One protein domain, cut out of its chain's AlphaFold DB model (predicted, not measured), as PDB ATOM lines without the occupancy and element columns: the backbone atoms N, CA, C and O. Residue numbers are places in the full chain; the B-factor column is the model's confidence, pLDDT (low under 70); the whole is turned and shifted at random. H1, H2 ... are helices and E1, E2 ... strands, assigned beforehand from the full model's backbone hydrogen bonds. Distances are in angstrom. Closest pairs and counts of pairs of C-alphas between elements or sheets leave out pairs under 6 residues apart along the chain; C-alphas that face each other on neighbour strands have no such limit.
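Overview. This is residues 4 to 145 of the 146 residues of an uncharacterized protein of Thiohalocapsa marina (UniProt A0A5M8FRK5). Two strongly twisted sheets, one of E2, E1, E8, E7 and E6 and a smaller one of E5, E4, E3 and E9, stand next to each other, with three helices in an arch, H2, H3 and H4, that spans from the one sheet to the other. The sheets come near each other at E5 and E7, where the C-alphas of Ala 64 and Asp 79 are 7.9 A apart, and E1 and E3 are only just apart, with their closest C-alphas at 8.3 A; the unnamed residues 80 to 94 make a long loop between E7 and E8. In the arch H4 covers the smaller sheet and H2 packs with its residues 105 to 113 on E2 and E1, while short H1 grazes the smaller sheet. The printed part has 142 residues with four named helices and nine named strands, in the order H1, E1 to E8, H2, H3, H4, E9; both sheets are antiparallel throughout and the class is mixed, helices and strands. It is compact, with a radius of gyration of the C-alphas of 14.4 A, and rounded, with spans of 38 by 37 by 33 A.

Along the chain. The larger sheet has E2, residues 22 to 30, 19.3 A long; E1, residues 13 to 19, 18.5 A; E8, residues 95 to 99, 13.5 A; E7, residues 76 to 79; and E6, residues 69 to 71. The smaller has E5, residues 61 to 64; E4, residues 42 to 48, 19.6 A; E3, residues 33 to 39, 18.4 A; and E9, residues 142 to 144. H2 takes residues 105 to 119, 22.4 A; H3 residues 121 to 124; H4 residues 126 to 136, 15.2 A; and H1 residues 4 to 8. H1 begins at C-alpha 4 at (-7.222, 34.076, 24.206), H2 at C-alpha 105 at (-9.965, 12.985, 36.806), and E9 ends at C-alpha 144 at (-4.056, 42.852, 32.115).

Arrangement. The larger sheet runs E2, E1, E8, E7, E6. E2 bends by 81 degrees at residue 25 and forms a hairpin with E1, where N 17 and O 27 are 3.0 A apart, within hydrogen-bond range. E1 is antiparallel to E8, with N 16 and O 96 at 2.8 A. E6, E7 and E8 form a meander, each strand the antiparallel neighbour of the one before, with N 71 and O 76 at 2.9 A and N 77 and O 97 at 2.8 A. H2 is on this sheet, two layers, a helix on one face; its closest C-alphas to E2 are those of Ala 106 and Tyr 30, 5.9 A apart. The smaller sheet runs E5, E4, E3, E9. E3, E4 and E5 form a second meander, with N 37 and O 44 at 2.9 A and N 47 and O 62 at 3.0 A; E9 pairs with E3 through N 38 and O 143 at 2.8 A. H4 is on this sheet, again two layers, at a height over the sheet of 8.3 A; its closest C-alphas to E5 are those of Val 133 and Cys 61, 6.3 A apart. H4 runs slantwise to the strands, at 51 degrees to E3 on the local plane. H1 only grazes this sheet, with its residues 4 to 8. H2 and H3 are close but not clearly touching, the closest C-alphas being those of Arg 117 and Cys 124 at 6.2 A; H2 and H4 are apart. Every O i to N i+4 pair is within hydrogen-bond range in H1 and H4, and 10 of 11 are in H2; H3 is too short for such a pair.

Size, cuts and confidence. The two C-alphas farthest apart are those of Leu 24 and Ala 122, at 38.9 A. The printed part has no cut. The links E4 to E5, 12 residues, and E7 to E8, 15 residues, are long; the other links are tight. Mean pLDDT of the printed part is 77.8; 33 residues are under 70, among them residues 65 to 76 and 78 to 93.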
ATOM      1  N   ALA A   4      -6.622  32.820  23.778       79.38
ATOM      2  CA  ALA A   4      -7.222  34.076  24.206       79.38
ATOM      3  C   ALA A   4      -8.749  34.005  24.221       79.38
ATOM      4  O   ALA A   4      -9.378  34.488  25.158       79.38
ATOM      5  N   ASP A   5      -9.345  33.354  23.224       82.00
ATOM      6  CA  ASP A   5     -10.791  33.182  23.171       82.00
ATOM      7  C   ASP A   5     -11.263  32.167  24.214       82.00
ATOM      8  O   ASP A   5     -12.302  32.387  24.829       82.00
ATOM      9  N   ALA A   6     -10.476  31.117  24.487       82.62
ATOM     10  CA  ALA A   6     -10.768  30.169  25.564       82.62
ATOM     11  C   ALA A   6     -10.859  30.866  26.926       82.62
ATOM     12  O   ALA A   6     -11.824  30.673  27.665       82.62
ATOM     13  N   ILE A   7      -9.871  31.711  27.227       85.06
ATOM     14  CA  ILE A   7      -9.786  32.451  28.487       85.06
ATOM     15  C   ILE A   7     -10.930  33.464  28.595       85.06
ATOM     16  O   ILE A   7     -11.579  33.540  29.636       85.06
ATOM     17  N   ARG A   8     -11.228  34.201  27.515       84.94
ATOM     18  CA  ARG A   8     -12.344  35.163  27.480       84.94
ATOM     19  C   ARG A   8     -13.709  34.503  27.634       84.94
ATOM     20  O   ARG A   8     -14.603  35.096  28.223       84.94
ATOM     21  N   GLN A   9     -13.876  33.297  27.099       86.31
ATOM     22  CA  GLN A   9     -15.113  32.521  27.209       86.31
ATOM     23  C   GLN A   9     -15.190  31.703  28.506       86.31
ATOM     24  O   GLN A   9     -16.139  30.944  28.680       86.31
ATOM     25  N   HIS A  10     -14.211  31.841  29.410       86.19
ATOM     26  CA  HIS A  10     -14.127  31.078  30.659       86.19
ATOM     27  C   HIS A  10     -14.192  29.559  30.447       86.19
ATOM     28  O   HIS A  10     -14.759  28.824  31.255       86.19
ATOM     29  N   ILE A  11     -13.607  29.083  29.346       87.12
ATOM     30  CA  ILE A  11     -13.530  27.653  29.068       87.12
ATOM     31  C   ILE A  11     -12.613  27.009  30.116       87.12
ATOM     32  O   ILE A  11     -11.525  27.533  30.357       87.12
ATOM     33  N   PRO A  12     -13.011  25.883  30.734       88.31
ATOM     34  CA  PRO A  12     -12.160  25.166  31.677       88.31
ATOM     35  C   PRO A  12     -10.848  24.731  31.017       88.31
ATOM     36  O   PRO A  12     -10.854  24.128  29.941       88.31
ATOM     37  N   LEU A  13      -9.724  25.032  31.666       88.62
ATOM     38  CA  LEU A  13      -8.382  24.724  31.168       88.62
ATOM     39  C   LEU A  13      -7.653  23.766  32.110       88.62
ATOM     40  O   LEU A  13      -7.893  23.760  33.320       88.62
ATOM     41  N   GLN A  14      -6.716  23.011  31.548       87.44
ATOM     42  CA  GLN A  14      -5.705  22.265  32.285       87.44
ATOM     43  C   GLN A  14      -4.299  22.716  31.892       87.44
ATOM     44  O   GLN A  14      -4.046  23.049  30.734       87.44
ATOM     45  N   ILE A  15      -3.392  22.708  32.865       83.50
ATOM     46  CA  ILE A  15      -1.956  22.883  32.675       83.50
ATOM     47  C   ILE A  15      -1.284  21.547  32.950       83.50
ATOM     48  O   ILE A  15      -1.539  20.903  33.970       83.50
ATOM     49  N   ARG A  16      -0.389  21.144  32.056       82.31
ATOM     50  CA  ARG A  16       0.506  20.013  32.261       82.31
ATOM     51  C   ARG A  16       1.893  20.552  32.561       82.31
ATOM     52  O   ARG A  16       2.479  21.254  31.735       82.31
ATOM     53  N   LEU A  17       2.376  20.238  33.756       79.12
ATOM     54  CA  LEU A  17       3.669  20.670  34.280       79.12
ATOM     55  C   LEU A  17       4.537  19.441  34.564       79.12
ATOM     56  O   LEU A  17       3.993  18.415  34.971       79.12
ATOM     57  N   PRO A  18       5.865  19.513  34.400       73.00
ATOM     58  CA  PRO A  18       6.745  18.443  34.848       73.00
ATOM     59  C   PRO A  18       6.609  18.209  36.354       73.00
ATOM     60  O   PRO A  18       6.593  19.160  37.138       73.00
ATOM     61  N   ASP A  19       6.556  16.945  36.769       73.31
ATOM     62  CA  ASP A  19       6.654  16.571  38.178       73.31
ATOM     63  C   ASP A  19       8.066  16.943  38.681       73.31
ATOM     64  O   ASP A  19       9.058  16.413  38.162       73.31
ATOM     65  N   PRO A  20       8.205  17.804  39.712       67.38
ATOM     66  CA  PRO A  20       9.507  18.205  40.248       67.38
ATOM     67  C   PRO A  20      10.387  17.030  40.694       67.38
ATOM     68  O   PRO A  20      11.612  17.136  40.712       67.38
ATOM     69  N   ARG A  21       9.770  15.905  41.074       74.75
ATOM     70  CA  ARG A  21      10.450  14.673  41.496       74.75
ATOM     71  C   ARG A  21      10.666  13.701  40.338       74.75
ATOM     72  O   ARG A  21      11.538  12.839  40.433       74.75
ATOM     73  N   ARG A  22       9.881  13.808  39.262       75.88
ATOM     74  CA  ARG A  22       9.942  12.942  38.072       75.88
ATOM     75  C   ARG A  22       9.840  13.798  36.807       75.88
ATOM     76  O   ARG A  22       8.805  13.796  36.154       75.88
ATOM     77  N   PRO A  23      10.917  14.478  36.396       67.50
ATOM     78  CA  PRO A  23      10.808  15.562  35.418       67.50
ATOM     79  C   PRO A  23      10.409  15.146  33.986       67.50
ATOM     80  O   PRO A  23      10.052  15.984  33.167       67.50
ATOM     81  N   LEU A  24      10.440  13.843  33.683       73.69
ATOM     82  CA  LEU A  24       9.936  13.270  32.427       73.69
ATOM     83  C   LEU A  24       8.425  12.966  32.461       73.69
ATOM     84  O   LEU A  24       7.855  12.570  31.446       73.69
ATOM     85  N   VAL A  25       7.783  13.105  33.622       78.75
ATOM     86  CA  VAL A  25       6.349  12.897  33.829       78.75
ATOM     87  C   VAL A  25       5.676  14.259  33.879       78.75
ATOM     88  O   VAL A  25       6.101  15.132  34.629       78.75
ATOM     89  N   LEU A  26       4.623  14.434  33.082       74.88
ATOM     90  CA  LEU A  26       3.783  15.624  33.134       74.88
ATOM     91  C   LEU A  26       2.570  15.360  34.024       74.88
ATOM     92  O   LEU A  26       1.706  14.555  33.664       74.88
ATOM     93  N   ASP A  27       2.483  16.076  35.137       78.56
ATOM     94  CA  ASP A  27       1.307  16.102  35.993       78.56
ATOM     95  C   ASP A  27       0.285  17.086  35.426       78.56
ATOM     96  O   ASP A  27       0.608  18.228  35.085       78.56
ATOM     97  N   SER A  28      -0.963  16.634  35.321       78.75
ATOM     98  CA  SER A  28      -2.072  17.456  34.838       78.75
ATOM     99  C   SER A  28      -2.778  18.106  36.019       78.75
ATOM    100  O   SER A  28      -3.147  17.429  36.977       78.75
ATOM    101  N   ARG A  29      -2.973  19.419  35.944       80.69
ATOM    102  CA  ARG A  29      -3.693  20.215  36.940       80.69
ATOM    103  C   ARG A  29      -4.737  21.056  36.228       80.69
ATOM    104  O   ARG A  29      -4.456  21.587  35.160       80.69
ATOM    105  N   TYR A  30      -5.931  21.193  36.792       86.12
ATOM    106  CA  TYR A  30      -6.903  22.141  36.254       86.12
ATOM    107  C   TYR A  30      -6.605  23.556  36.755       86.12
ATOM    108  O   TYR A  30      -6.029  23.749  37.826       86.12
ATOM    109  N   VAL A  31      -7.022  24.540  35.969       87.19
ATOM    110  CA  VAL A  31      -6.858  25.960  36.273       87.19
ATOM    111  C   VAL A  31      -8.121  26.497  36.926       87.19
ATOM    112  O   VAL A  31      -9.219  26.313  36.399       87.19
ATOM    113  N   ALA A  32      -7.977  27.205  38.046       88.81
ATOM    114  CA  ALA A  32      -9.093  27.923  38.649       88.81
ATOM    115  C   ALA A  32      -9.425  29.196  37.871       88.81
ATOM    116  O   ALA A  32     -10.585  29.436  37.546       88.81
ATOM    117  N   GLU A  33      -8.398  29.995  37.574       90.38
ATOM    118  CA  GLU A  33      -8.489  31.235  36.808       90.38
ATOM    119  C   GLU A  33      -7.236  31.419  35.950       90.38
ATOM    120  O   GLU A  33      -6.127  31.129  36.394       90.38
ATOM    121  N   ALA A  34      -7.420  31.925  34.730       89.19
ATOM    122  CA  ALA A  34      -6.342  32.276  33.810       89.19
ATOM    123  C   ALA A  34      -6.501  33.709  33.292       89.19
ATOM    124  O   ALA A  34      -7.623  34.189  33.073       89.19
ATOM    125  N   PHE A  35      -5.371  34.370  33.053       88.12
ATOM    126  CA  PHE A  35      -5.289  35.733  32.540       88.12
ATOM    127  C   PHE A  35      -4.194  35.840  31.486       88.12
ATOM    128  O   PHE A  35      -3.072  35.375  31.689       88.12
ATOM    129  N   LEU A  36      -4.507  36.516  30.383       85.88
ATOM    130  CA  LEU A  36      -3.480  37.011  29.481       85.88
ATOM    131  C   LEU A  36      -3.007  38.371  29.976       85.88
ATOM    132  O   LEU A  36      -3.797  39.264  30.290       85.88
ATOM    133  N   VAL A  37      -1.695  38.530  30.045       84.25
ATOM    134  CA  VAL A  37      -1.066  39.749  30.531       84.25
ATOM    135  C   VAL A  37       0.013  40.209  29.570       84.25
ATOM    136  O   VAL A  37       0.541  39.429  28.776       84.25
ATOM    137  N   GLN A  38       0.346  41.488  29.645       82.38
ATOM    138  CA  GLN A  38       1.548  42.025  29.047       82.38
ATOM    139  C   GLN A  38       2.522  42.438  30.136       82.38
ATOM    140  O   GLN A  38       2.135  43.070  31.112       82.38
ATOM    141  N   THR A  39       3.790  42.082  29.955       76.50
ATOM    142  CA  THR A  39       4.856  42.422  30.899       76.50
ATOM    143  C   THR A  39       6.032  43.058  30.170       76.50
ATOM    144  O   THR A  39       6.144  42.959  28.944       76.50
ATOM    145  N   ARG A  40       6.985  43.633  30.913       76.00
ATOM    146  CA  ARG A  40       8.265  44.099  30.340       76.00
ATOM    147  C   ARG A  40       9.056  42.998  29.613       76.00
ATOM    148  O   ARG A  40       9.940  43.300  28.818       76.00
ATOM    149  N   HIS A  41       8.772  41.727  29.910       72.62
ATOM    150  CA  HIS A  41       9.421  40.568  29.300       72.62
ATOM    151  C   HIS A  41       8.654  40.005  28.094       72.62
ATOM    152  O   HIS A  41       9.136  39.058  27.476       72.62
ATOM    153  N   GLY A  42       7.508  40.594  27.741       75.69
ATOM    154  CA  GLY A  42       6.626  40.113  26.683       75.69
ATOM    155  C   GLY A  42       5.276  39.608  27.207       75.69
ATOM    156  O   GLY A  42       4.977  39.769  28.400       75.69
ATOM    157  N   PRO A  43       4.449  39.038  26.310       77.69
ATOM    158  CA  PRO A  43       3.136  38.518  26.663       77.69
ATOM    159  C   PRO A  43       3.280  37.345  27.628       77.69
ATOM    160  O   PRO A  43       4.166  36.513  27.460       77.69
ATOM    161  N   GLY A  44       2.403  37.279  28.624       79.25
ATOM    162  CA  GLY A  44       2.395  36.205  29.603       79.25
ATOM    163  C   GLY A  44       1.021  35.578  29.777       79.25
ATOM    164  O   GLY A  44      -0.009  36.232  29.604       79.25
ATOM    165  N   LEU A  45       1.025  34.304  30.147       83.81
ATOM    166  CA  LEU A  45      -0.115  33.610  30.715       83.81
ATOM    167  C   LEU A  45       0.089  33.515  32.224       83.81
ATOM    168  O   LEU A  45       1.071  32.931  32.683       83.81
ATOM    169  N   VAL A  46      -0.853  34.071  32.977       85.31
ATOM    170  CA  VAL A  46      -0.944  33.900  34.426       85.31
ATOM    171  C   VAL A  46      -2.070  32.929  34.731       85.31
ATOM    172  O   VAL A  46      -3.139  33.030  34.127       85.31
ATOM    173  N   TRP A  47      -1.860  32.022  35.678       87.81
ATOM    174  CA  TRP A  47      -2.925  31.163  36.181       87.81
ATOM    175  C   TRP A  47      -2.854  30.964  37.691       87.81
ATOM    176  O   TRP A  47      -1.805  31.143  38.313       87.81
ATOM    177  N   LEU A  48      -3.998  30.590  38.261       87.50
ATOM    178  CA  LEU A  48      -4.158  30.240  39.666       87.50
ATOM    179  C   LEU A  48      -4.583  28.781  39.807       87.50
ATOM    180  O   LEU A  48      -5.485  28.317  39.097       87.50
ATOM    181  N   ASP A  49      -3.962  28.087  40.756       86.69
ATOM    182  CA  ASP A  49      -4.397  26.761  41.183       86.69
ATOM    183  C   ASP A  49      -5.740  26.840  41.931       86.69
ATOM    184  O   ASP A  49      -6.176  27.889  42.412       86.69
ATOM    185  N   ALA A  50      -6.437  25.712  42.025       84.94
ATOM    186  CA  ALA A  50      -7.701  25.626  42.744       84.94
ATOM    187  C   ALA A  50      -7.576  25.939  44.229       84.94
ATOM    188  O   ALA A  50      -6.555  25.663  44.856       84.94
ATOM    189  N   PHE A  51      -8.662  26.471  44.798       86.44
ATOM    190  CA  PHE A  51      -8.731  26.861  46.206       86.44
ATOM    191  C   PHE A  51      -7.672  27.896  46.621       86.44
ATOM    192  O   PHE A  51      -7.392  28.032  47.810       86.44
ATOM    193  N   TRP A  52      -7.135  28.672  45.672       85.88
ATOM    194  CA  TRP A  52      -6.205  29.772  45.947       85.88
ATOM    195  C   TRP A  52      -6.727  30.726  47.033       85.88
ATOM    196  O   TRP A  52      -5.990  31.114  47.933       85.88
ATOM    197  N   CYS A  53      -8.029  31.018  47.027       87.31
ATOM    198  CA  CYS A  53      -8.663  31.894  48.011       87.31
ATOM    199  C   CYS A  53      -8.758  31.286  49.424       87.31
ATOM    200  O   CYS A  53      -8.939  32.013  50.395       87.31
ATOM    201  N   LYS A  54      -8.601  29.963  49.572       84.69
ATOM    202  CA  LYS A  54      -8.532  29.289  50.881       84.69
ATOM    203  C   LYS A  54      -7.126  29.349  51.485       84.69
ATOM    204  O   LYS A  54      -6.977  29.212  52.699       84.69
ATOM    205  N   TRP A  55      -6.106  29.524  50.649       80.12
ATOM    206  CA  TRP A  55      -4.702  29.477  51.044       80.12
ATOM    207  C   TRP A  55      -3.934  30.680  50.482       80.12
ATOM    208  O   TRP A  55      -3.059  30.502  49.634       80.12
ATOM    209  N   PRO A  56      -4.239  31.899  50.956       67.81
ATOM    210  CA  PRO A  56      -3.646  33.126  50.422       67.81
ATOM    211  C   PRO A  56      -2.125  33.208  50.621       67.81
ATOM    212  O   PRO A  56      -1.460  33.926  49.883       67.81
ATOM    213  N   ASP A  57      -1.579  32.461  51.584       68.88
ATOM    214  CA  ASP A  57      -0.144  32.442  51.887       68.88
ATOM    215  C   ASP A  57       0.636  31.379  51.088       68.88
ATOM    216  O   ASP A  57       1.859  31.302  51.198       68.88
ATOM    217  N   LEU A  58      -0.045  30.524  50.311       69.50
ATOM    218  CA  LEU A  58       0.616  29.544  49.448       69.50
ATOM    219  C   LEU A  58       0.913  30.154  48.075       69.50
ATOM    220  O   LEU A  58       0.085  30.849  47.494       69.50
ATOM    221  N   GLU A  59       2.077  29.827  47.512       70.75
ATOM    222  CA  GLU A  59       2.425  30.180  46.133       70.75
ATOM    223  C   GLU A  59       1.608  29.332  45.141       70.75
ATOM    224  O   GLU A  59       2.034  28.280  44.671       70.75
ATOM    225  N   VAL A  60       0.390  29.794  44.862       76.75
ATOM    226  CA  VAL A  60      -0.596  29.167  43.959       76.75
ATOM    227  C   VAL A  60      -0.785  29.947  42.654       76.75
ATOM    228  O   VAL A  60      -1.581  29.553  41.801       76.75
ATOM    229  N   CYS A  61      -0.074  31.070  42.515       81.44
ATOM    230  CA  CYS A  61      -0.060  31.934  41.341       81.44
ATOM    231  C   CYS A  61       1.188  31.679  40.507       81.44
ATOM    232  O   CYS A  61       2.313  31.728  41.005       81.44
ATOM    233  N   HIS A  62       0.982  31.468  39.214       81.38
ATOM    234  CA  HIS A  62       2.038  31.106  38.284       81.38
ATOM    235  C   HIS A  62       2.001  32.017  37.063       81.38
ATOM    236  O   HIS A  62       0.932  32.443  36.627       81.38
ATOM    237  N   ILE A  63       3.171  32.300  36.487       78.56
ATOM    238  CA  ILE A  63       3.302  33.075  35.250       78.56
ATOM    239  C   ILE A  63       4.297  32.410  34.302       78.56
ATOM    240  O   ILE A  63       5.409  32.061  34.705       78.56
ATOM    241  N   ALA A  64       3.899  32.289  33.036       78.31
ATOM    242  CA  ALA A  64       4.749  31.883  31.920       78.31
ATOM    243  C   ALA A  64       4.764  32.991  30.855       78.31
ATOM    244  O   ALA A  64       3.711  33.519  30.508       78.31
ATOM    245  N   TYR A  65       5.946  33.365  30.351       68.31
ATOM    246  CA  TYR A  65       6.125  34.511  29.435       68.31
ATOM    247  C   TYR A  65       6.277  34.154  27.949       68.31
ATOM    248  O   TYR A  65       6.687  35.019  27.170       68.31
ATOM    249  N   ALA A  66       6.054  32.908  27.520       61.00
ATOM    250  CA  ALA A  66       6.038  32.664  26.083       61.00
ATOM    251  C   ALA A  66       4.643  32.788  25.493       61.00
ATOM    252  O   ALA A  66       3.611  32.708  26.159       61.00
ATOM    253  N   THR A  67       4.649  32.995  24.181       57.88
ATOM    254  CA  THR A  67       3.431  32.967  23.389       57.88
ATOM    255  C   THR A  67       3.024  31.505  23.215       57.88
ATOM    256  O   THR A  67       3.811  30.734  22.663       57.88
ATOM    257  N   PRO A  68       1.828  31.114  23.678       59.22
ATOM    258  CA  PRO A  68       1.334  29.765  23.483       59.22
ATOM    259  C   PRO A  68       1.250  29.462  21.984       59.22
ATOM    260  O   PRO A  68       0.544  30.154  21.251       59.22
ATOM    261  N   VAL A  69       1.973  28.443  21.517       62.47
ATOM    262  CA  VAL A  69       1.899  28.001  20.118       62.47
ATOM    263  C   VAL A  69       0.858  26.898  20.030       62.47
ATOM    264  O   VAL A  69       1.003  25.870  20.696       62.47
ATOM    265  N   ALA A  70      -0.191  27.113  19.234       63.78
ATOM    266  CA  ALA A  70      -1.162  26.070  18.932       63.78
ATOM    267  C   ALA A  70      -0.441  24.900  18.247       63.78
ATOM    268  O   ALA A  70       0.242  25.100  17.239       63.78
ATOM    269  N   LYS A  71      -0.561  23.696  18.805       60.31
ATOM    270  CA  LYS A  71       0.025  22.486  18.234       60.31
ATOM    271  C   LYS A  71      -1.068  21.438  18.026       60.31
ATOM    272  O   LYS A  71      -1.695  21.012  18.991       60.31
ATOM    273  N   ASP A  72      -1.225  21.030  16.769       59.41
ATOM    274  CA  ASP A  72      -2.114  19.961  16.295       59.41
ATOM    275  C   ASP A  72      -3.629  20.206  16.535       59.41
ATOM    276  O   ASP A  72      -4.040  21.208  17.129       59.41
ATOM    277  N   ASP A  73      -4.478  19.296  16.040       53.72
ATOM    278  CA  ASP A  73      -5.954  19.364  16.123       53.72
ATOM    279  C   ASP A  73      -6.503  19.261  17.564       53.72
ATOM    280  O   ASP A  73      -7.675  19.539  17.822       53.72
ATOM    281  N   GLU A  74      -5.656  18.902  18.530       55.00
ATOM    282  CA  GLU A  74      -6.036  18.615  19.920       55.00
ATOM    283  C   GLU A  74      -6.201  19.867  20.804       55.00
ATOM    284  O   GLU A  74      -6.314  19.750  22.020       55.00
ATOM    285  N   GLN A  75      -6.267  21.075  20.226       63.06
ATOM    286  CA  GLN A  75      -6.472  22.333  20.972       63.06
ATOM    287  C   GLN A  75      -5.456  22.506  22.113       63.06
ATOM    288  O   GLN A  75      -5.801  22.869  23.241       63.06
ATOM    289  N   ARG A  76      -4.192  22.208  21.805       67.25
ATOM    290  CA  ARG A  76      -3.071  22.311  22.736       67.25
ATOM    291  C   ARG A  76      -2.279  23.570  22.462       67.25
ATOM    292  O   ARG A  76      -1.995  23.896  21.310       67.25
ATOM    293  N   TRP A  77      -1.852  24.226  23.525       70.69
ATOM    294  CA  TRP A  77      -0.964  25.371  23.473       70.69
ATOM    295  C   TRP A  77       0.309  25.068  24.241       70.69
ATOM    296  O   TRP A  77       0.272  24.739  25.424       70.69
ATOM    297  N   VAL A  78       1.445  25.171  23.561       63.34
ATOM    298  CA  VAL A  78       2.731  24.755  24.117       63.34
ATOM    299  C   VAL A  78       3.631  25.966  24.305       63.34
ATOM    300  O   VAL A  78       3.894  26.703  23.352       63.34
ATOM    301  N   ASP A  79       4.152  26.123  25.517       63.25
ATOM    302  CA  ASP A  79       5.286  26.989  25.804       63.25
ATOM    303  C   ASP A  79       6.567  26.141  25.912       63.25
ATOM    304  O   ASP A  79       6.769  25.375  26.859       63.25
ATOM    305  N   GLN A  80       7.444  26.281  24.913       57.00
ATOM    306  CA  GLN A  80       8.739  25.591  24.857       57.00
ATOM    307  C   GLN A  80       9.863  26.349  25.581       57.00
ATOM    308  O   GLN A  80      10.932  25.786  25.823       57.00
ATOM    309  N   TYR A  81       9.665  27.622  25.923       56.34
ATOM    310  CA  TYR A  81      10.673  28.468  26.562       56.34
ATOM    311  C   TYR A  81      10.066  29.365  27.655       56.34
ATOM    312  O   TYR A  81      10.340  30.571  27.648       56.34
ATOM    313  N   PRO A  82       9.319  28.804  28.625       57.72
ATOM    314  CA  PRO A  82       8.745  29.597  29.694       57.72
ATOM    315  C   PRO A  82       9.881  30.252  30.471       57.72
ATOM    316  O   PRO A  82      10.829  29.600  30.922       57.72
ATOM    317  N   ARG A  83       9.807  31.576  30.586       59.19
ATOM    318  CA  ARG A  83      10.454  32.283  31.688       59.19
ATOM    319  C   ARG A  83       9.473  32.248  32.857       59.19
ATOM    320  O   ARG A  83       8.269  32.125  32.643       59.19
ATOM    321  N   TYR A  84       9.984  32.359  34.068       61.12
ATOM    322  CA  TYR A  84       9.214  32.129  35.282       61.12
ATOM    323  C   TYR A  84       9.337  33.331  36.222       61.12
ATOM    324  O   TYR A  84      10.383  33.983  36.264       61.12
ATOM    325  N   GLY A  85       8.240  33.674  36.901       54.25
ATOM    326  CA  GLY A  85       8.204  34.690  37.961       54.25
ATOM    327  C   GLY A  85       8.802  34.185  39.287       54.25
ATOM    328  O   GLY A  85       9.195  33.023  39.366       54.25
ATOM    329  N   PRO A  86       8.869  35.033  40.330       47.59
ATOM    330  CA  PRO A  86       9.676  34.801  41.536       47.59
ATOM    331  C   PRO A  86       9.327  33.549  42.365       47.59
ATOM    332  O   PRO A  86      10.188  33.103  43.115       47.59
ATOM    333  N   GLY A  87       8.136  32.960  42.205       49.81
ATOM    334  CA  GLY A  87       7.723  31.721  42.890       49.81
ATOM    335  C   GLY A  87       7.716  30.463  42.011       49.81
ATOM    336  O   GLY A  87       7.346  29.383  42.460       49.81
ATOM    337  N   CYS A  88       8.090  30.560  40.731       52.25
ATOM    338  CA  CYS A  88       7.932  29.433  39.817       52.25
ATOM    339  C   CYS A  88       9.266  28.687  39.639       52.25
ATOM    340  O   CYS A  88      10.276  29.231  39.183       52.25
ATOM    341  N   LEU A  89       9.277  27.422  40.071       48.41
ATOM    342  CA  LEU A  89      10.428  26.527  39.991       48.41
ATOM    343  C   LEU A  89      10.823  26.339  38.519       48.41
ATOM    344  O   LEU A  89      10.059  25.795  37.730       48.41
ATOM    345  N   ALA A  90      12.044  26.745  38.160       46.56
ATOM    346  CA  ALA A  90      12.594  26.744  36.797       46.56
ATOM    347  C   ALA A  90      12.745  25.354  36.132       46.56
ATOM    348  O   ALA A  90      13.432  25.208  35.115       46.56
ATOM    349  N   TYR A  91      12.150  24.309  36.704       47.91
ATOM    350  CA  TYR A  91      12.420  22.932  36.340       47.91
ATOM    351  C   TYR A  91      11.482  22.448  35.240       47.91
ATOM    352  O   TYR A  91      10.427  21.871  35.465       47.91
ATOM    353  N   GLN A  92      12.032  22.602  34.040       54.50
ATOM    354  CA  GLN A  92      11.794  21.790  32.858       54.50
ATOM    355  C   GLN A  92      10.571  22.163  32.022       54.50
ATOM    356  O   GLN A  92       9.573  22.721  32.456       54.50
ATOM    357  N   LYS A  93      10.775  21.967  30.731       65.19
ATOM    358  CA  LYS A  93       9.950  22.423  29.621       65.19
ATOM    359  C   LYS A  93       9.342  21.167  28.997       65.19
ATOM    360  O   LYS A  93      10.024  20.139  29.018       65.19
ATOM    361  N   PRO A  94       8.162  21.230  28.363       71.06
ATOM    362  CA  PRO A  94       7.308  22.398  28.130       71.06
ATOM    363  C   PRO A  94       6.190  22.570  29.174       71.06
ATOM    364  O   PRO A  94       5.814  21.613  29.844       71.06
ATOM    365  N   VAL A  95       5.608  23.772  29.243       76.12
ATOM    366  CA  VAL A  95       4.277  23.975  29.845       76.12
ATOM    367  C   VAL A  95       3.248  23.763  28.745       76.12
ATOM    368  O   VAL A  95       3.350  24.376  27.678       76.12
ATOM    369  N   ILE A  96       2.276  22.886  28.982       80.50
ATOM    370  CA  ILE A  96       1.197  22.633  28.025       80.50
ATOM    371  C   ILE A  96      -0.107  23.111  28.636       80.50
ATOM    372  O   ILE A  96      -0.459  22.702  29.737       80.50
ATOM    373  N   VAL A  97      -0.816  23.965  27.911       83.12
ATOM    374  CA  VAL A  97      -2.161  24.420  28.249       83.12
ATOM    375  C   VAL A  97      -3.120  23.770  27.278       83.12
ATOM    376  O   VAL A  97      -2.871  23.757  26.076       83.12
ATOM    377  N   GLU A  98      -4.207  23.218  27.784       84.44
ATOM    378  CA  GLU A  98      -5.202  22.515  26.978       84.44
ATOM    379  C   GLU A  98      -6.581  22.804  27.558       84.44
ATOM    380  O   GLU A  98      -6.711  23.257  28.702       84.44
ATOM    381  N   ARG A  99      -7.633  22.524  26.791       86.00
ATOM    382  CA  ARG A  99      -8.961  22.449  27.398       86.00
ATOM    383  C   ARG A  99      -8.992  21.301  28.399       86.00
ATOM    384  O   ARG A  99      -8.403  20.249  28.162       86.00
ATOM    385  N   LEU A 100      -9.681  21.518  29.510       86.62
ATOM    386  CA  LEU A 100      -9.912  20.464  30.481       86.62
ATOM    387  C   LEU A 100     -10.850  19.422  29.863       86.62
ATOM    388  O   LEU A 100     -11.967  19.749  29.457       86.62
ATOM    389  N   ASP A 101     -10.377  18.183  29.787       85.06
ATOM    390  CA  ASP A 101     -11.143  17.066  29.244       85.06
ATOM    391  C   ASP A 101     -12.217  16.624  30.246       85.06
ATOM    392  O   ASP A 101     -11.901  16.342  31.404       85.06
ATOM    393  N   ALA A 102     -13.472  16.557  29.795       85.94
ATOM    394  CA  ALA A 102     -14.628  16.204  30.614       85.94
ATOM    395  C   ALA A 102     -14.569  14.770  31.169       85.94
ATOM    396  O   ALA A 102     -15.179  14.497  32.207       85.94
ATOM    397  N   ASP A 103     -13.808  13.886  30.521       85.94
ATOM    398  CA  ASP A 103     -13.630  12.497  30.945       85.94
ATOM    399  C   ASP A 103     -12.406  12.307  31.866       85.94
ATOM    400  O   ASP A 103     -12.135  11.203  32.345       85.94
ATOM    401  N   SER A 104     -11.663  13.379  32.165       83.06
ATOM    402  CA  SER A 104     -10.470  13.321  33.018       83.06
ATOM    403  C   SER A 104     -10.786  13.368  34.519       83.06
ATOM    404  O   SER A 104     -11.767  13.965  34.965       83.06
ATOM    405  N   GLN A 105      -9.885  12.826  35.346       82.56
ATOM    406  CA  GLN A 105      -9.965  12.985  36.806       82.56
ATOM    407  C   GLN A 105      -9.949  14.468  37.225       82.56
ATOM    408  O   GLN A 105     -10.667  14.864  38.141       82.56
ATOM    409  N   ALA A 106      -9.196  15.306  36.508       83.88
ATOM    410  CA  ALA A 106      -9.122  16.740  36.771       83.88
ATOM    411  C   ALA A 106     -10.473  17.454  36.548       83.88
ATOM    412  O   ALA A 106     -10.739  18.467  37.192       83.88
ATOM    413  N   TRP A 107     -11.362  16.917  35.702       88.88
ATOM    414  CA  TRP A 107     -12.731  17.427  35.551       88.88
ATOM    415  C   TRP A 107     -13.587  17.220  36.797       88.88
ATOM    416  O   TRP A 107     -14.387  18.085  37.163       88.88
ATOM    417  N   ILE A 108     -13.422  16.081  37.473       87.75
ATOM    418  CA  ILE A 108     -14.121  15.808  38.733       87.75
ATOM    419  C   ILE A 108     -13.707  16.854  39.767       87.75
ATOM    420  O   ILE A 108     -14.573  17.495  40.367       87.75
ATOM    421  N   ASP A 109     -12.404  17.088  39.904       87.19
ATOM    422  CA  ASP A 109     -11.869  18.058  40.857       87.19
ATOM    423  C   ASP A 109     -12.284  19.494  40.500       87.19
ATOM    424  O   ASP A 109     -12.668  20.266  41.380       87.19
ATOM    425  N   TYR A 110     -12.319  19.834  39.208       89.88
ATOM    426  CA  TYR A 110     -12.850  21.108  38.726       89.88
ATOM    427  C   TYR A 110     -14.314  21.319  39.130       89.88
ATOM    428  O   TYR A 110     -14.666  22.401  39.602       89.88
ATOM    429  N   LYS A 111     -15.177  20.301  39.014       91.38
ATOM    430  CA  LYS A 111     -16.577  20.410  39.462       91.38
ATOM    431  C   LYS A 111     -16.685  20.618  40.970       91.38
ATOM    432  O   LYS A 111     -17.526  21.397  41.417       91.38
ATOM    433  N   VAL A 112     -15.835  19.954  41.756       90.94
ATOM    434  CA  VAL A 112     -15.766  20.175  43.210       90.94
ATOM    435  C   VAL A 112     -15.388  21.627  43.504       90.94
ATOM    436  O   VAL A 112     -16.050  22.280  44.313       90.94
ATOM    437  N   TRP A 113     -14.385  22.156  42.804       89.44
ATOM    438  CA  TRP A 113     -13.993  23.558  42.900       89.44
ATOM    439  C   TRP A 113     -15.126  24.519  42.511       89.44
ATOM    440  O   TRP A 113     -15.407  25.442  43.270       89.44
ATOM    441  N   GLN A 114     -15.823  24.298  41.391       90.94
ATOM    442  CA  GLN A 114     -16.937  25.157  40.960       90.94
ATOM    443  C   GLN A 114     -18.070  25.201  41.991       90.94
ATOM    444  O   GLN A 114     -18.572  26.279  42.309       90.94
ATOM    445  N   ASN A 115     -18.432  24.052  42.570       91.88
ATOM    446  CA  ASN A 115     -19.436  23.994  43.632       91.88
ATOM    447  C   ASN A 115     -18.991  24.770  44.874       91.88
ATOM    448  O   ASN A 115     -19.775  25.513  45.461       91.88
ATOM    449  N   TRP A 116     -17.726  24.621  45.267       90.12
ATOM    450  CA  TRP A 116     -17.177  25.356  46.400       90.12
ATOM    451  C   TRP A 116     -17.169  26.872  46.123       90.12
ATOM    452  O   TRP A 116     -17.593  27.653  46.979       90.12
ATOM    453  N   ARG A 117     -16.768  27.284  44.911       89.88
ATOM    454  CA  ARG A 117     -16.710  28.687  44.472       89.88
ATOM    455  C   ARG A 117     -18.090  29.334  44.480       89.88
ATOM    456  O   ARG A 117     -18.208  30.483  44.885       89.88
ATOM    457  N   ALA A 118     -19.130  28.605  44.078       90.19
ATOM    458  CA  ALA A 118     -20.504  29.103  44.098       90.19
ATOM    459  C   ALA A 118     -20.967  29.501  45.513       90.19
ATOM    460  O   ALA A 118     -21.740  30.444  45.661       90.19
ATOM    461  N   VAL A 119     -20.466  28.821  46.550       91.62
ATOM    462  CA  VAL A 119     -20.775  29.124  47.958       91.62
ATOM    463  C   VAL A 119     -19.923  30.280  48.501       91.62
ATOM    464  O   VAL A 119     -20.402  31.050  49.328       91.62
ATOM    465  N   HIS A 120     -18.690  30.439  48.015       88.50
ATOM    466  CA  HIS A 120     -17.709  31.416  48.516       88.50
ATOM    467  C   HIS A 120     -17.380  32.497  47.476       88.50
ATOM    468  O   HIS A 120     -16.246  32.960  47.376       88.50
ATOM    469  N   HIS A 121     -18.363  32.881  46.658       84.81
ATOM    470  CA  HIS A 121     -18.141  33.734  45.488       84.81
ATOM    471  C   HIS A 121     -17.382  35.026  45.824       84.81
ATOM    472  O   HIS A 121     -16.511  35.426  45.062       84.81
ATOM    473  N   ALA A 122     -17.689  35.660  46.961       81.38
ATOM    474  CA  ALA A 122     -17.082  36.929  47.365       81.38
ATOM    475  C   ALA A 122     -15.550  36.865  47.507       81.38
ATOM    476  O   ALA A 122     -14.871  37.840  47.209       81.38
ATOM    477  N   ASP A 123     -15.011  35.716  47.916       84.88
ATOM    478  CA  ASP A 123     -13.573  35.550  48.153       84.88
ATOM    479  C   ASP A 123     -12.839  35.023  46.910       84.88
ATOM    480  O   ASP A 123     -11.612  35.031  46.846       84.88
ATOM    481  N   CYS A 124     -13.591  34.517  45.927       87.69
ATOM    482  CA  CYS A 124     -13.071  33.645  44.873       87.69
ATOM    483  C   CYS A 124     -13.593  34.020  43.483       87.69
ATOM    484  O   CYS A 124     -13.593  33.210  42.546       87.69
ATOM    485  N   ASP A 125     -14.075  35.250  43.344       90.12
ATOM    486  CA  ASP A 125     -14.401  35.825  42.055       90.12
ATOM    487  C   ASP A 125     -13.129  36.175  41.262       90.12
ATOM    488  O   ASP A 125     -11.987  36.068  41.722       90.12
ATOM    489  N   ARG A 126     -13.336  36.551  40.000       89.12
ATOM    490  CA  ARG A 126     -12.241  36.850  39.074       89.12
ATOM    491  C   ARG A 126     -11.516  38.157  39.414       89.12
ATOM    492  O   ARG A 126     -10.383  38.347  38.973       89.12
ATOM    493  N   GLU A 127     -12.148  39.065  40.153       91.00
ATOM    494  CA  GLU A 127     -11.520  40.311  40.592       91.00
ATOM    495  C   GLU A 127     -10.604  40.060  41.793       91.00
ATOM    496  O   GLU A 127      -9.449  40.482  41.776       91.00
ATOM    497  N   ALA A 128     -11.066  39.292  42.778       90.56
ATOM    498  CA  ALA A 128     -10.270  38.803  43.895       90.56
ATOM    499  C   ALA A 128      -9.072  37.975  43.403       90.56
ATOM    500  O   ALA A 128      -7.946  38.194  43.853       90.56
ATOM    501  N   ALA A 129      -9.283  37.114  42.400       90.38
ATOM    502  CA  ALA A 129      -8.210  36.384  41.728       90.38
ATOM    503  C   ALA A 129      -7.154  37.332  41.139       90.38
ATOM    504  O   ALA A 129      -5.957  37.129  41.325       90.38
ATOM    505  N   TRP A 130      -7.587  38.398  40.458       90.56
ATOM    506  CA  TRP A 130      -6.671  39.386  39.891       90.56
ATOM    507  C   TRP A 130      -5.895  40.156  40.969       90.56
ATOM    508  O   TRP A 130      -4.680  40.293  40.860       90.56
ATOM    509  N   ARG A 131      -6.550  40.583  42.055       89.75
ATOM    510  CA  ARG A 131      -5.868  41.242  43.188       89.75
ATOM    511  C   ARG A 131      -4.822  40.334  43.835       89.75
ATOM    512  O   ARG A 131      -3.748  40.793  44.225       89.75
ATOM    513  N   HIS A 132      -5.115  39.037  43.934       88.06
ATOM    514  CA  HIS A 132      -4.152  38.053  44.420       88.06
ATOM    515  C   HIS A 132      -2.953  37.925  43.467       88.06
ATOM    516  O   HIS A 132      -1.811  37.958  43.920       88.06
ATOM    517  N   VAL A 133      -3.192  37.880  42.149       86.94
ATOM    518  CA  VAL A 133      -2.129  37.917  41.129       86.94
ATOM    519  C   VAL A 133      -1.236  39.148  41.299       86.94
ATOM    520  O   VAL A 133      -0.019  39.000  41.354       86.94
ATOM    521  N   GLU A 134      -1.818  40.344  41.420       87.12
ATOM    522  CA  GLU A 134      -1.069  41.597  41.608       87.12
ATOM    523  C   GLU A 134      -0.235  41.586  42.892       87.12
ATOM    524  O   GLU A 134       0.884  42.094  42.913       87.12
ATOM    525  N   THR A 135      -0.756  40.968  43.953       86.00
ATOM    526  CA  THR A 135      -0.057  40.850  45.238       86.00
ATOM    527  C   THR A 135       1.142  39.908  45.124       86.00
ATOM    528  O   THR A 135       2.272  40.299  45.431       86.00
ATOM    529  N   VAL A 136       0.921  38.681  44.633       82.50
ATOM    530  CA  VAL A 136       1.959  37.639  44.541       82.50
ATOM    531  C   VAL A 136       3.021  37.994  43.499       82.50
ATOM    532  O   VAL A 136       4.204  37.718  43.690       82.50
ATOM    533  N   LEU A 137       2.626  38.648  42.406       79.69
ATOM    534  CA  LEU A 137       3.520  39.029  41.314       79.69
ATOM    535  C   LEU A 137       3.907  40.513  41.335       79.69
ATOM    536  O   LEU A 137       4.358  41.030  40.317       79.69
ATOM    537  N   SER A 138       3.797  41.192  42.480       78.12
ATOM    538  CA  SER A 138       4.052  42.638  42.637       78.12
ATOM    539  C   SER A 138       5.429  43.123  42.149       78.12
ATOM    540  O   SER A 138       5.593  44.291  41.803       78.12
ATOM    541  N   GLY A 139       6.429  42.237  42.073       71.75
ATOM    542  CA  GLY A 139       7.752  42.527  41.502       71.75
ATOM    543  C   GLY A 139       7.819  42.516  39.966       71.75
ATOM    544  O   GLY A 139       8.887  42.754  39.393       71.75
ATOM    545  N   ILE A 140       6.713  42.209  39.288       73.38
ATOM    546  CA  ILE A 140       6.591  42.163  37.834       73.38
ATOM    547  C   ILE A 140       5.640  43.289  37.421       73.38
ATOM    548  O   ILE A 140       4.531  43.401  37.930       73.38
ATOM    549  N   ASP A 141       6.071  44.123  36.476       78.12
ATOM    550  CA  ASP A 141       5.190  45.107  35.844       78.12
ATOM    551  C   ASP A 141       4.240  44.371  34.888       78.12
ATOM    552  O   ASP A 141       4.676  43.874  33.840       78.12
ATOM    553  N   ILE A 142       2.982  44.211  35.307       78.62
ATOM    554  CA  ILE A 142       1.956  43.407  34.637       78.62
ATOM    555  C   ILE A 142       0.776  44.302  34.251       78.62
ATOM    556  O   ILE A 142       0.155  44.944  35.091       78.62
ATOM    557  N   GLN A 143       0.398  44.267  32.973       79.31
ATOM    558  CA  GLN A 143      -0.813  44.892  32.446       79.31
ATOM    559  C   GLN A 143      -1.798  43.824  31.969       79.31
ATOM    560  O   GLN A 143      -1.474  43.010  31.101       79.31
ATOM    561  N   ARG A 144      -3.022  43.820  32.502       76.50
ATOM    562  CA  ARG A 144      -4.056  42.852  32.115       76.50
ATOM    563  C   ARG A 144      -4.525  43.079  30.675       76.50
ATOM    564  O   ARG A 144      -5.051  44.140  30.346       76.50
ATOM    565  N   ARG A 145      -4.414  42.052  29.828       70.94
ATOM    566  CA  ARG A 145      -5.058  41.978  28.508       70.94
ATOM    567  C   ARG A 145      -6.282  41.076  28.640       70.94
ATOM    568  O   ARG A 145      -6.184  39.897  28.343       70.94
TER     569      ARG A 145